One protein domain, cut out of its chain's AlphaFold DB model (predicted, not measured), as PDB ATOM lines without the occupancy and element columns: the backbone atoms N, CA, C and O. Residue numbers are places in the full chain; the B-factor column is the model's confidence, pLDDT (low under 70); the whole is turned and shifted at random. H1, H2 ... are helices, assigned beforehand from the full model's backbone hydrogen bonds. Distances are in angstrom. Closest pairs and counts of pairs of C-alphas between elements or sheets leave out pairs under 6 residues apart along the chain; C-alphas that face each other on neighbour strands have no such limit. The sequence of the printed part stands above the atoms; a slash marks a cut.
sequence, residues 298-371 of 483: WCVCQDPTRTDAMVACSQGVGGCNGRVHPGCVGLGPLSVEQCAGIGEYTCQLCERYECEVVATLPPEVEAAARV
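What this domain is: This is residues 298 to 371 of the 483 residues of the protein "Hypothetical protein" of Heterosigma akashiwo (UniProt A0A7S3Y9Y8). A head of loops, residues 298 to 347, holds the short helices H1 and H2; from it H3 runs out as an arm, with H4 at the far end. The 74 printed residues have four named helices, H1 to H4 in order, and no named strand; the class is all helix, with 32 residues, under half, in named elements. The whole is loose, radius of gyration of the C-alphas 15.1 A, spanning 46 by 24 by 19 A.

How they stand to each other: Look first at residues 311 to 312, paired antiparallel with 323 to 324. H1, residues 326 to 329, is close but not clearly touching H2, residues 336 to 341; their closest C-alphas, Pro 326 and Cys 339, are 8.0 A apart. H1 is likewise close but not clearly touching H3, residues 348 to 360: closest C-alphas Val 329 and Gln 348, 6.6 A. H4, residues 363 to 371, is apart from H1, H2 and H3. Every O i to N i+4 pair is within hydrogen-bond range in H2 and H4, 6 of 9 in H3; H1 is too short for one.

Where its parts are: Find C-alpha 326 at (46.533, -3.609, 37.373), where H1 begins. H3 runs 18.4 A from C-alpha 348; H4 runs 12.3 A to C-alpha 371 at (54.753, 8.254, 73.550).

The domain as a whole: The farthest C-alphas, Glu 337 and Glu 364, are 46.5 A apart. The printed part has no cut, and no link between helices is long. Residues 359 to 365 stand free; pLDDT is under 70 at 24 residues, among them 353 to 371.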
ATOM      1  N   TRP A 298      54.938   6.666  39.945       66.69
ATOM      2  CA  TRP A 298      53.882   5.654  40.135       66.69
ATOM      3  C   TRP A 298      54.335   4.186  39.942       66.69
ATOM      4  O   TRP A 298      55.338   3.919  39.283       66.69
ATOM      5  N   CYS A 299      53.528   3.250  40.464       77.75
ATOM      6  CA  CYS A 299      53.649   1.785  40.409       77.75
ATOM      7  C   CYS A 299      54.873   1.138  41.093       77.75
ATOM      8  O   CYS A 299      55.938   1.725  41.261       77.75
ATOM      9  N   VAL A 300      54.698  -0.137  41.461       75.44
ATOM     10  CA  VAL A 300      55.725  -1.040  42.011       75.44
ATOM     11  C   VAL A 300      56.813  -1.337  40.977       75.44
ATOM     12  O   VAL A 300      57.993  -1.375  41.311       75.44
ATOM     13  N   CYS A 301      56.424  -1.522  39.708       77.69
ATOM     14  CA  CYS A 301      57.345  -1.910  38.638       77.69
ATOM     15  C   CYS A 301      58.354  -0.821  38.263       77.69
ATOM     16  O   CYS A 301      59.286  -1.116  37.523       77.69
ATOM     17  N   GLN A 302      58.167   0.420  38.738       71.44
ATOM     18  CA  GLN A 302      59.027   1.557  38.412       71.44
ATOM     19  C   GLN A 302      59.315   1.647  36.896       71.44
ATOM     20  O   GLN A 302      60.455   1.848  36.476       71.44
ATOM     21  N   ASP A 303      58.283   1.513  36.065       70.94
ATOM     22  CA  ASP A 303      58.383   1.634  34.608       70.94
ATOM     23  C   ASP A 303      57.727   2.956  34.172       70.94
ATOM     24  O   ASP A 303      56.527   3.115  34.395       70.94
ATOM     25  N   PRO A 304      58.488   3.920  33.616       64.94
ATOM     26  CA  PRO A 304      57.958   5.198  33.151       64.94
ATOM     27  C   PRO A 304      57.478   5.156  31.692       64.94
ATOM     28  O   PRO A 304      56.924   6.142  31.222       64.94
ATOM     29  N   THR A 305      57.749   4.066  30.964       72.81
ATOM     30  CA  THR A 305      57.386   3.902  29.548       72.81
ATOM     31  C   THR A 305      55.984   3.324  29.378       72.81
ATOM     32  O   THR A 305      55.330   3.572  28.367       72.81
ATOM     33  N   ARG A 306      55.489   2.606  30.395       77.00
ATOM     34  CA  ARG A 306      54.101   2.143  30.463       77.00
ATOM     35  C   ARG A 306      53.145   3.308  30.687       77.00
ATOM     36  O   ARG A 306      53.211   4.006  31.696       77.00
ATOM     37  N   THR A 307      52.232   3.460  29.738       78.31
ATOM     38  CA  THR A 307      51.117   4.417  29.744       78.31
ATOM     39  C   THR A 307      49.785   3.758  30.123       78.31
ATOM     40  O   THR A 307      48.733   4.389  30.033       78.31
ATOM     41  N   ASP A 308      49.830   2.489  30.544       83.94
ATOM     42  CA  ASP A 308      48.693   1.674  30.959       83.94
ATOM     43  C   ASP A 308      47.819   2.371  32.013       83.94
ATOM     44  O   ASP A 308      48.293   3.130  32.864       83.94
ATOM     45  N   ALA A 309      46.531   2.027  32.026       88.31
ATOM     46  CA  ALA A 309      45.615   2.496  33.054       88.31
ATOM     47  C   ALA A 309      46.111   2.134  34.470       88.31
ATOM     48  O   ALA A 309      46.677   1.063  34.706       88.31
ATOM     49  N   MET A 310      45.883   3.037  35.425       90.12
ATOM     50  CA  MET A 310      46.307   2.876  36.817       90.12
ATOM     51  C   MET A 310      45.110   2.868  37.762       90.12
ATOM     52  O   MET A 310      44.262   3.757  37.698       90.12
ATOM     53  N   VAL A 311      45.104   1.930  38.706       90.62
ATOM     54  CA  VAL A 311      44.173   1.919  39.840       90.62
ATOM     55  C   VAL A 311      44.823   2.637  41.021       90.62
ATOM     56  O   VAL A 311      46.003   2.425  41.323       90.62
ATOM     57  N   ALA A 312      44.060   3.501  41.692       87.88
ATOM     58  CA  ALA A 312      44.478   4.107  42.948       87.88
ATOM     59  C   ALA A 312      44.403   3.065  44.074       87.88
ATOM     60  O   ALA A 312      43.382   2.406  44.247       87.88
ATOM     61  N   CYS A 313      45.481   2.921  44.841       88.19
ATOM     62  CA  CYS A 313      45.471   2.108  46.046       88.19
ATOM     63  C   CYS A 313      45.073   2.982  47.239       88.19
ATOM     64  O   CYS A 313      45.785   3.938  47.539       88.19
ATOM     65  N   SER A 314      43.984   2.615  47.920       86.75
ATOM     66  CA  SER A 314      43.435   3.262  49.126       86.75
ATOM     67  C   SER A 314      44.513   3.599  50.162       86.75
ATOM     68  O   SER A 314      44.644   4.745  50.583       86.75
ATOM     69  N   GLN A 315      45.327   2.603  50.517       82.25
ATOM     70  CA  GLN A 315      46.365   2.724  51.534       82.25
ATOM     71  C   GLN A 315      47.667   3.340  50.998       82.25
ATOM     72  O   GLN A 315      48.309   4.158  51.654       82.25
ATOM     73  N   GLY A 316      48.141   2.892  49.831       74.31
ATOM     74  CA  GLY A 316      49.476   3.244  49.323       74.31
ATOM     75  C   GLY A 316      50.663   2.669  50.127       74.31
ATOM     76  O   GLY A 316      51.817   2.918  49.770       74.31
ATOM     77  N   VAL A 317      50.398   1.883  51.179       67.00
ATOM     78  CA  VAL A 317      51.359   1.360  52.175       67.00
ATOM     79  C   VAL A 317      51.996   0.010  51.794       67.00
ATOM     80  O   VAL A 317      52.249  -0.834  52.638       67.00
ATOM     81  N   GLY A 318      52.271  -0.225  50.509       61.84
ATOM     82  CA  GLY A 318      52.801  -1.516  50.022       61.84
ATOM     83  C   GLY A 318      54.033  -1.408  49.123       61.84
ATOM     84  O   GLY A 318      54.282  -2.286  48.310       61.84
ATOM     85  N   GLY A 319      54.722  -0.264  49.118       63.59
ATOM     86  CA  GLY A 319      55.686   0.093  48.059       63.59
ATOM     87  C   GLY A 319      55.017   0.388  46.703       63.59
ATOM     88  O   GLY A 319      55.674   0.751  45.732       63.59
ATOM     89  N   CYS A 320      53.688   0.293  46.654       73.06
ATOM     90  CA  CYS A 320      52.824   0.564  45.512       73.06
ATOM     91  C   CYS A 320      52.636   2.058  45.203       73.06
ATOM     92  O   CYS A 320      52.047   2.398  44.181       73.06
ATOM     93  N   ASN A 321      53.122   2.951  46.072       72.31
ATOM     94  CA  ASN A 321      53.081   4.409  45.911       72.31
ATOM     95  C   ASN A 321      51.674   4.992  45.646       72.31
ATOM     96  O   ASN A 321      51.538   6.010  44.973       72.31
ATOM     97  N   GLY A 322      50.615   4.343  46.142       79.56
ATOM     98  CA  GLY A 322      49.229   4.821  46.004       79.56
ATOM     99  C   GLY A 322      48.622   4.701  44.599       79.56
ATOM    100  O   GLY A 322      47.429   4.949  44.444       79.56
ATOM    101  N   ARG A 323      49.382   4.289  43.575       86.19
ATOM    102  CA  ARG A 323      48.877   4.025  42.214       86.19
ATOM    103  C   ARG A 323      49.622   2.868  41.567       86.19
ATOM    104  O   ARG A 323      50.846   2.905  41.472       86.19
ATOM    105  N   VAL A 324      48.888   1.881  41.058       89.38
ATOM    106  CA  VAL A 324      49.444   0.665  40.441       89.38
ATOM    107  C   VAL A 324      48.849   0.386  39.070       89.38
ATOM    108  O   VAL A 324      47.655   0.568  38.856       89.38
ATOM    109  N   HIS A 325      49.682  -0.110  38.154       90.94
ATOM    110  CA  HIS A 325      49.205  -0.804  36.962       90.94
ATOM    111  C   HIS A 325      48.520  -2.107  37.419       90.94
ATOM    112  O   HIS A 325      49.169  -2.888  38.121       90.94
ATOM    113  N   PRO A 326      47.266  -2.387  37.024       92.00
ATOM    114  CA  PRO A 326      46.533  -3.609  37.373       92.00
ATOM    115  C   PRO A 326      47.337  -4.907  37.185       92.00
ATOM    116  O   PRO A 326      47.412  -5.738  38.094       92.00
ATOM    117  N   GLY A 327      48.062  -5.032  36.068       89.88
ATOM    118  CA  GLY A 327      48.906  -6.198  35.786       89.88
ATOM    119  C   GLY A 327      50.085  -6.386  36.753       89.88
ATOM    120  O   GLY A 327      50.563  -7.503  36.913       89.88
ATOM    121  N   CYS A 328      50.536  -5.334  37.447       87.44
ATOM    122  CA  CYS A 328      51.595  -5.424  38.464       87.44
ATOM    123  C   CYS A 328      51.096  -5.891  39.838       87.44
ATOM    124  O   CYS A 328      51.911  -6.105  40.732       87.44
ATOM    125  N   VAL A 329      49.780  -6.022  40.021       88.50
ATOM    126  CA  VAL A 329      49.137  -6.447  41.277       88.50
ATOM    127  C   VAL A 329      48.153  -7.605  41.065       88.50
ATOM    128  O   VAL A 329      47.274  -7.843  41.888       88.50
ATOM    129  N   GLY A 330      48.304  -8.339  39.955       87.81
ATOM    130  CA  GLY A 330      47.535  -9.552  39.659       87.81
ATOM    131  C   GLY A 330      46.110  -9.331  39.139       87.81
ATOM    132  O   GLY A 330      45.403 -10.307  38.924       87.81
ATOM    133  N   LEU A 331      45.687  -8.087  38.886       87.94
ATOM    134  CA  LEU A 331      44.345  -7.765  38.370       87.94
ATOM    135  C   LEU A 331      44.191  -7.969  36.844       87.94
ATOM    136  O   LEU A 331      43.132  -7.681  36.291       87.94
ATOM    137  N   GLY A 332      45.238  -8.432  36.152       90.31
ATOM    138  CA  GLY A 332      45.292  -8.484  34.685       90.31
ATOM    139  C   GLY A 332      45.432  -7.095  34.037       90.31
ATOM    140  O   GLY A 332      45.622  -6.106  34.744       90.31
ATOM    141  N   PRO A 333      45.403  -6.986  32.699       91.19
ATOM    142  CA  PRO A 333      45.281  -5.702  32.012       91.19
ATOM    143  C   PRO A 333      43.831  -5.197  32.089       91.19
ATOM    144  O   PRO A 333      42.902  -5.952  31.812       91.19
ATOM    145  N   LEU A 334      43.638  -3.921  32.429       91.62
ATOM    146  CA  LEU A 334      42.322  -3.273  32.503       91.62
ATOM    147  C   LEU A 334      42.330  -1.949  31.731       91.62
ATOM    148  O   LEU A 334      43.365  -1.288  31.632       91.62
ATOM    149  N   SER A 335      41.168  -1.540  31.218       92.75
ATOM    150  CA  SER A 335      40.975  -0.233  30.581       92.75
ATOM    151  C   SER A 335      40.913   0.912  31.605       92.75
ATOM    152  O   SER A 335      40.801   0.689  32.815       92.75
ATOM    153  N   VAL A 336      40.952   2.162  31.130       88.50
ATOM    154  CA  VAL A 336      40.846   3.357  31.988       88.50
ATOM    155  C   VAL A 336      39.485   3.409  32.694       88.50
ATOM    156  O   VAL A 336      39.408   3.717  33.882       88.50
ATOM    157  N   GLU A 337      38.421   3.031  31.990       91.44
ATOM    158  CA  GLU A 337      37.045   2.975  32.489       91.44
ATOM    159  C   GLU A 337      36.889   1.880  33.551       91.44
ATOM    160  O   GLU A 337      36.273   2.107  34.592       91.44
ATOM    161  N   GLN A 338      37.500   0.710  33.327       92.75
ATOM    162  CA  GLN A 338      37.537  -0.376  34.310       92.75
ATOM    163  C   GLN A 338      38.317   0.030  35.568       92.75
ATOM    164  O   GLN A 338      37.855  -0.221  36.678       92.75
ATOM    165  N   CYS A 339      39.453   0.722  35.417       90.31
ATOM    166  CA  CYS A 339      40.223   1.239  36.552       90.31
ATOM    167  C   CYS A 339      39.449   2.295  37.355       90.31
ATOM    168  O   CYS A 339      39.522   2.299  38.582       90.31
ATOM    169  N   ALA A 340      38.681   3.160  36.686       87.12
ATOM    170  CA  ALA A 340      37.800   4.125  37.345       87.12
ATOM    171  C   ALA A 340      36.598   3.456  38.043       87.12
ATOM    172  O   ALA A 340      36.136   3.943  39.073       87.12
ATOM    173  N   GLY A 341      36.105   2.334  37.507       90.06
ATOM    174  CA  GLY A 341      34.981   1.571  38.058       90.06
ATOM    175  C   GLY A 341      35.302   0.706  39.282       90.06
ATOM    176  O   GLY A 341      34.374   0.254  39.947       90.06
ATOM    177  N   ILE A 342      36.582   0.481  39.605       88.31
ATOM    178  CA  ILE A 342      37.008  -0.380  40.726       88.31
ATOM    179  C   ILE A 342      36.675   0.209  42.110       88.31
ATOM    180  O   ILE A 342      36.485  -0.545  43.062       88.31
ATOM    181  N   GLY A 343      36.554   1.534  42.236       87.25
ATOM    182  CA  GLY A 343      36.242   2.182  43.512       87.25
ATOM    183  C   GLY A 343      37.412   2.145  44.502       87.25
ATOM    184  O   GLY A 343      38.542   2.476  44.147       87.25
ATOM    185  N   GLU A 344      37.139   1.792  45.760       86.50
ATOM    186  CA  GLU A 344      38.164   1.697  46.805       86.50
ATOM    187  C   GLU A 344      38.880   0.338  46.744       86.50
ATOM    188  O   GLU A 344      38.272  -0.708  46.958       86.50
ATOM    189  N   TYR A 345      40.183   0.358  46.449       90.44
ATOM    190  CA  TYR A 345      40.996  -0.843  46.255       90.44
ATOM    191  C   TYR A 345      42.265  -0.823  47.107       90.44
ATOM    192  O   TYR A 345      43.105   0.069  46.975       90.44
ATOM    193  N   THR A 346      42.453  -1.857  47.923       91.31
ATOM    194  CA  THR A 346      43.724  -2.137  48.600       91.31
ATOM    195  C   THR A 346      44.503  -3.148  47.760       91.31
ATOM    196  O   THR A 346      43.983  -4.206  47.425       91.31
ATOM    197  N   CYS A 347      45.748  -2.845  47.380       88.12
ATOM    198  CA  CYS A 347      46.553  -3.806  46.620       88.12
ATOM    199  C   CYS A 347      47.199  -4.853  47.535       88.12
ATOM    200  O   CYS A 347      47.589  -4.516  48.653       88.12
ATOM    201  N   GLN A 348      47.456  -6.059  47.020       83.50
ATOM    202  CA  GLN A 348      48.012  -7.195  47.782       83.50
ATOM    203  C   GLN A 348      49.291  -6.888  48.582       83.50
ATOM    204  O   GLN A 348      49.549  -7.508  49.610       83.50
ATOM    205  N   LEU A 349      50.097  -5.918  48.141       79.75
ATOM    206  CA  LEU A 349      51.290  -5.482  48.871       79.75
ATOM    207  C   LEU A 349      50.974  -4.638  50.119       79.75
ATOM    208  O   LEU A 349      51.746  -4.659  51.067       79.75
ATOM    209  N   CYS A 350      49.858  -3.904  50.128       79.19
ATOM    210  CA  CYS A 350      49.360  -3.202  51.316       79.19
ATOM    211  C   CYS A 350      48.684  -4.189  52.273       79.19
ATOM    212  O   CYS A 350      48.981  -4.168  53.461       79.19
ATOM    213  N   GLU A 351      47.855  -5.099  51.743       82.25
ATOM    214  CA  GLU A 351      47.171  -6.138  52.532       82.25
ATOM    215  C   GLU A 351      48.172  -6.975  53.348       82.25
ATOM    216  O   GLU A 351      47.965  -7.230  54.531       82.25
ATOM    217  N   ARG A 352      49.307  -7.359  52.743       72.88
ATOM    218  CA  ARG A 352      50.383  -8.079  53.446       72.88
ATOM    219  C   ARG A 352      51.155  -7.201  54.434       72.88
ATOM    220  O   ARG A 352      51.513  -7.683  55.503       72.88
ATOM    221  N   TYR A 353      51.387  -5.928  54.110       67.12
ATOM    222  CA  TYR A 353      52.115  -5.002  54.982       67.12
ATOM    223  C   TYR A 353      51.363  -4.720  56.292       67.12
ATOM    224  O   TYR A 353      51.988  -4.661  57.352       67.12
ATOM    225  N   GLU A 354      50.031  -4.620  56.242       59.03
ATOM    226  CA  GLU A 354      49.180  -4.518  57.437       59.03
ATOM    227  C   GLU A 354      49.322  -5.748  58.352       59.03
ATOM    228  O   GLU A 354      49.415  -5.596  59.570       59.03
ATOM    229  N   CYS A 355      49.425  -6.954  57.784       44.34
ATOM    230  CA  CYS A 355      49.647  -8.186  58.547       44.34
ATOM    231  C   CYS A 355      51.065  -8.291  59.138       44.34
ATOM    232  O   CYS A 355      51.222  -8.676  60.295       44.34
ATOM    233  N   GLU A 356      52.108  -7.977  58.363       45.16
ATOM    234  CA  GLU A 356      53.499  -8.225  58.771       45.16
ATOM    235  C   GLU A 356      54.040  -7.169  59.748       45.16
ATOM    236  O   GLU A 356      54.708  -7.524  60.721       45.16
ATOM    237  N   VAL A 357      53.742  -5.878  59.555       49.09
ATOM    238  CA  VAL A 357      54.322  -4.810  60.397       49.09
ATOM    239  C   VAL A 357      53.693  -4.758  61.789       49.09
ATOM    240  O   VAL A 357      54.398  -4.513  62.768       49.09
ATOM    241  N   VAL A 358      52.400  -5.071  61.911       42.75
ATOM    242  CA  VAL A 358      51.729  -5.204  63.219       42.75
ATOM    243  C   VAL A 358      52.281  -6.396  64.016       42.75
ATOM    244  O   VAL A 358      52.259  -6.373  65.243       42.75
ATOM    245  N   ALA A 359      52.826  -7.415  63.342       36.72
ATOM    246  CA  ALA A 359      53.370  -8.617  63.973       36.72
ATOM    247  C   ALA A 359      54.877  -8.555  64.309       36.72
ATOM    248  O   ALA A 359      55.361  -9.433  65.022       36.72
ATOM    249  N   THR A 360      55.633  -7.578  63.788       38.62
ATOM    250  CA  THR A 360      57.115  -7.611  63.807       38.62
ATOM    251  C   THR A 360      57.812  -6.382  64.398       38.62
ATOM    252  O   THR A 360      59.031  -6.415  64.577       38.62
ATOM    253  N   LEU A 361      57.089  -5.314  64.754       38.00
ATOM    254  CA  LEU A 361      57.685  -4.203  65.503       38.00
ATOM    255  C   LEU A 361      58.122  -4.670  66.906       38.00
ATOM    256  O   LEU A 361      57.295  -5.202  67.649       38.00
ATOM    257  N   PRO A 362      59.383  -4.439  67.328       42.72
ATOM    258  CA  PRO A 362      59.777  -4.667  68.713       42.72
ATOM    259  C   PRO A 362      58.928  -3.791  69.652       42.72
ATOM    260  O   PRO A 362      58.705  -2.617  69.335       42.72
ATOM    261  N   PRO A 363      58.504  -4.292  70.829       50.47
ATOM    262  CA  PRO A 363      57.629  -3.543  71.741       50.47
ATOM    263  C   PRO A 363      58.256  -2.223  72.225       50.47
ATOM    264  O   PRO A 363      57.549  -1.272  72.551       50.47
ATOM    265  N   GLU A 364      59.585  -2.131  72.207       46.41
ATOM    266  CA  GLU A 364      60.372  -0.920  72.470       46.41
ATOM    267  C   GLU A 364      60.114   0.191  71.430       46.41
ATOM    268  O   GLU A 364      59.984   1.365  71.783       46.41
ATOM    269  N   VAL A 365      59.982  -0.177  70.150       42.31
ATOM    270  CA  VAL A 365      59.684   0.749  69.045       42.31
ATOM    271  C   VAL A 365      58.210   1.148  69.068       42.31
ATOM    272  O   VAL A 365      57.884   2.317  68.858       42.31
ATOM    273  N   GLU A 366      57.315   0.210  69.388       44.41
ATOM    274  CA  GLU A 366      55.888   0.504  69.551       44.41
ATOM    275  C   GLU A 366      55.638   1.470  70.727       44.41
ATOM    276  O   GLU A 366      54.875   2.431  70.600       44.41
ATOM    277  N   ALA A 367      56.339   1.282  71.851       42.94
ATOM    278  CA  ALA A 367      56.292   2.190  72.994       42.94
ATOM    279  C   ALA A 367      56.773   3.608  72.626       42.94
ATOM    280  O   ALA A 367      56.088   4.586  72.930       42.94
ATOM    281  N   ALA A 368      57.901   3.732  71.915       40.03
ATOM    282  CA  ALA A 368      58.415   5.025  71.452       40.03
ATOM    283  C   ALA A 368      57.449   5.743  70.484       40.03
ATOM    284  O   ALA A 368      57.277   6.966  70.555       40.03
ATOM    285  N   ALA A 369      56.774   4.986  69.612       38.62
ATOM    286  CA  ALA A 369      55.756   5.516  68.708       38.62
ATOM    287  C   ALA A 369      54.509   6.019  69.461       38.62
ATOM    288  O   ALA A 369      54.006   7.098  69.147       38.62
ATOM    289  N   ARG A 370      54.040   5.288  70.485       43.09
ATOM    290  CA  ARG A 370      52.890   5.689  71.320       43.09
ATOM    291  C   ARG A 370      53.172   6.960  72.131       43.09
ATOM    292  O   ARG A 370      52.346   7.868  72.122       43.09
ATOM    293  N   VAL A 371      54.349   7.068  72.756       41.62
ATOM    294  CA  VAL A 371      54.753   8.254  73.550       41.62
ATOM    295  C   VAL A 371      54.835   9.532  72.698       41.62
ATOM    296  O   VAL A 371      54.618  10.627  73.206       41.62
TER     297      VAL A 371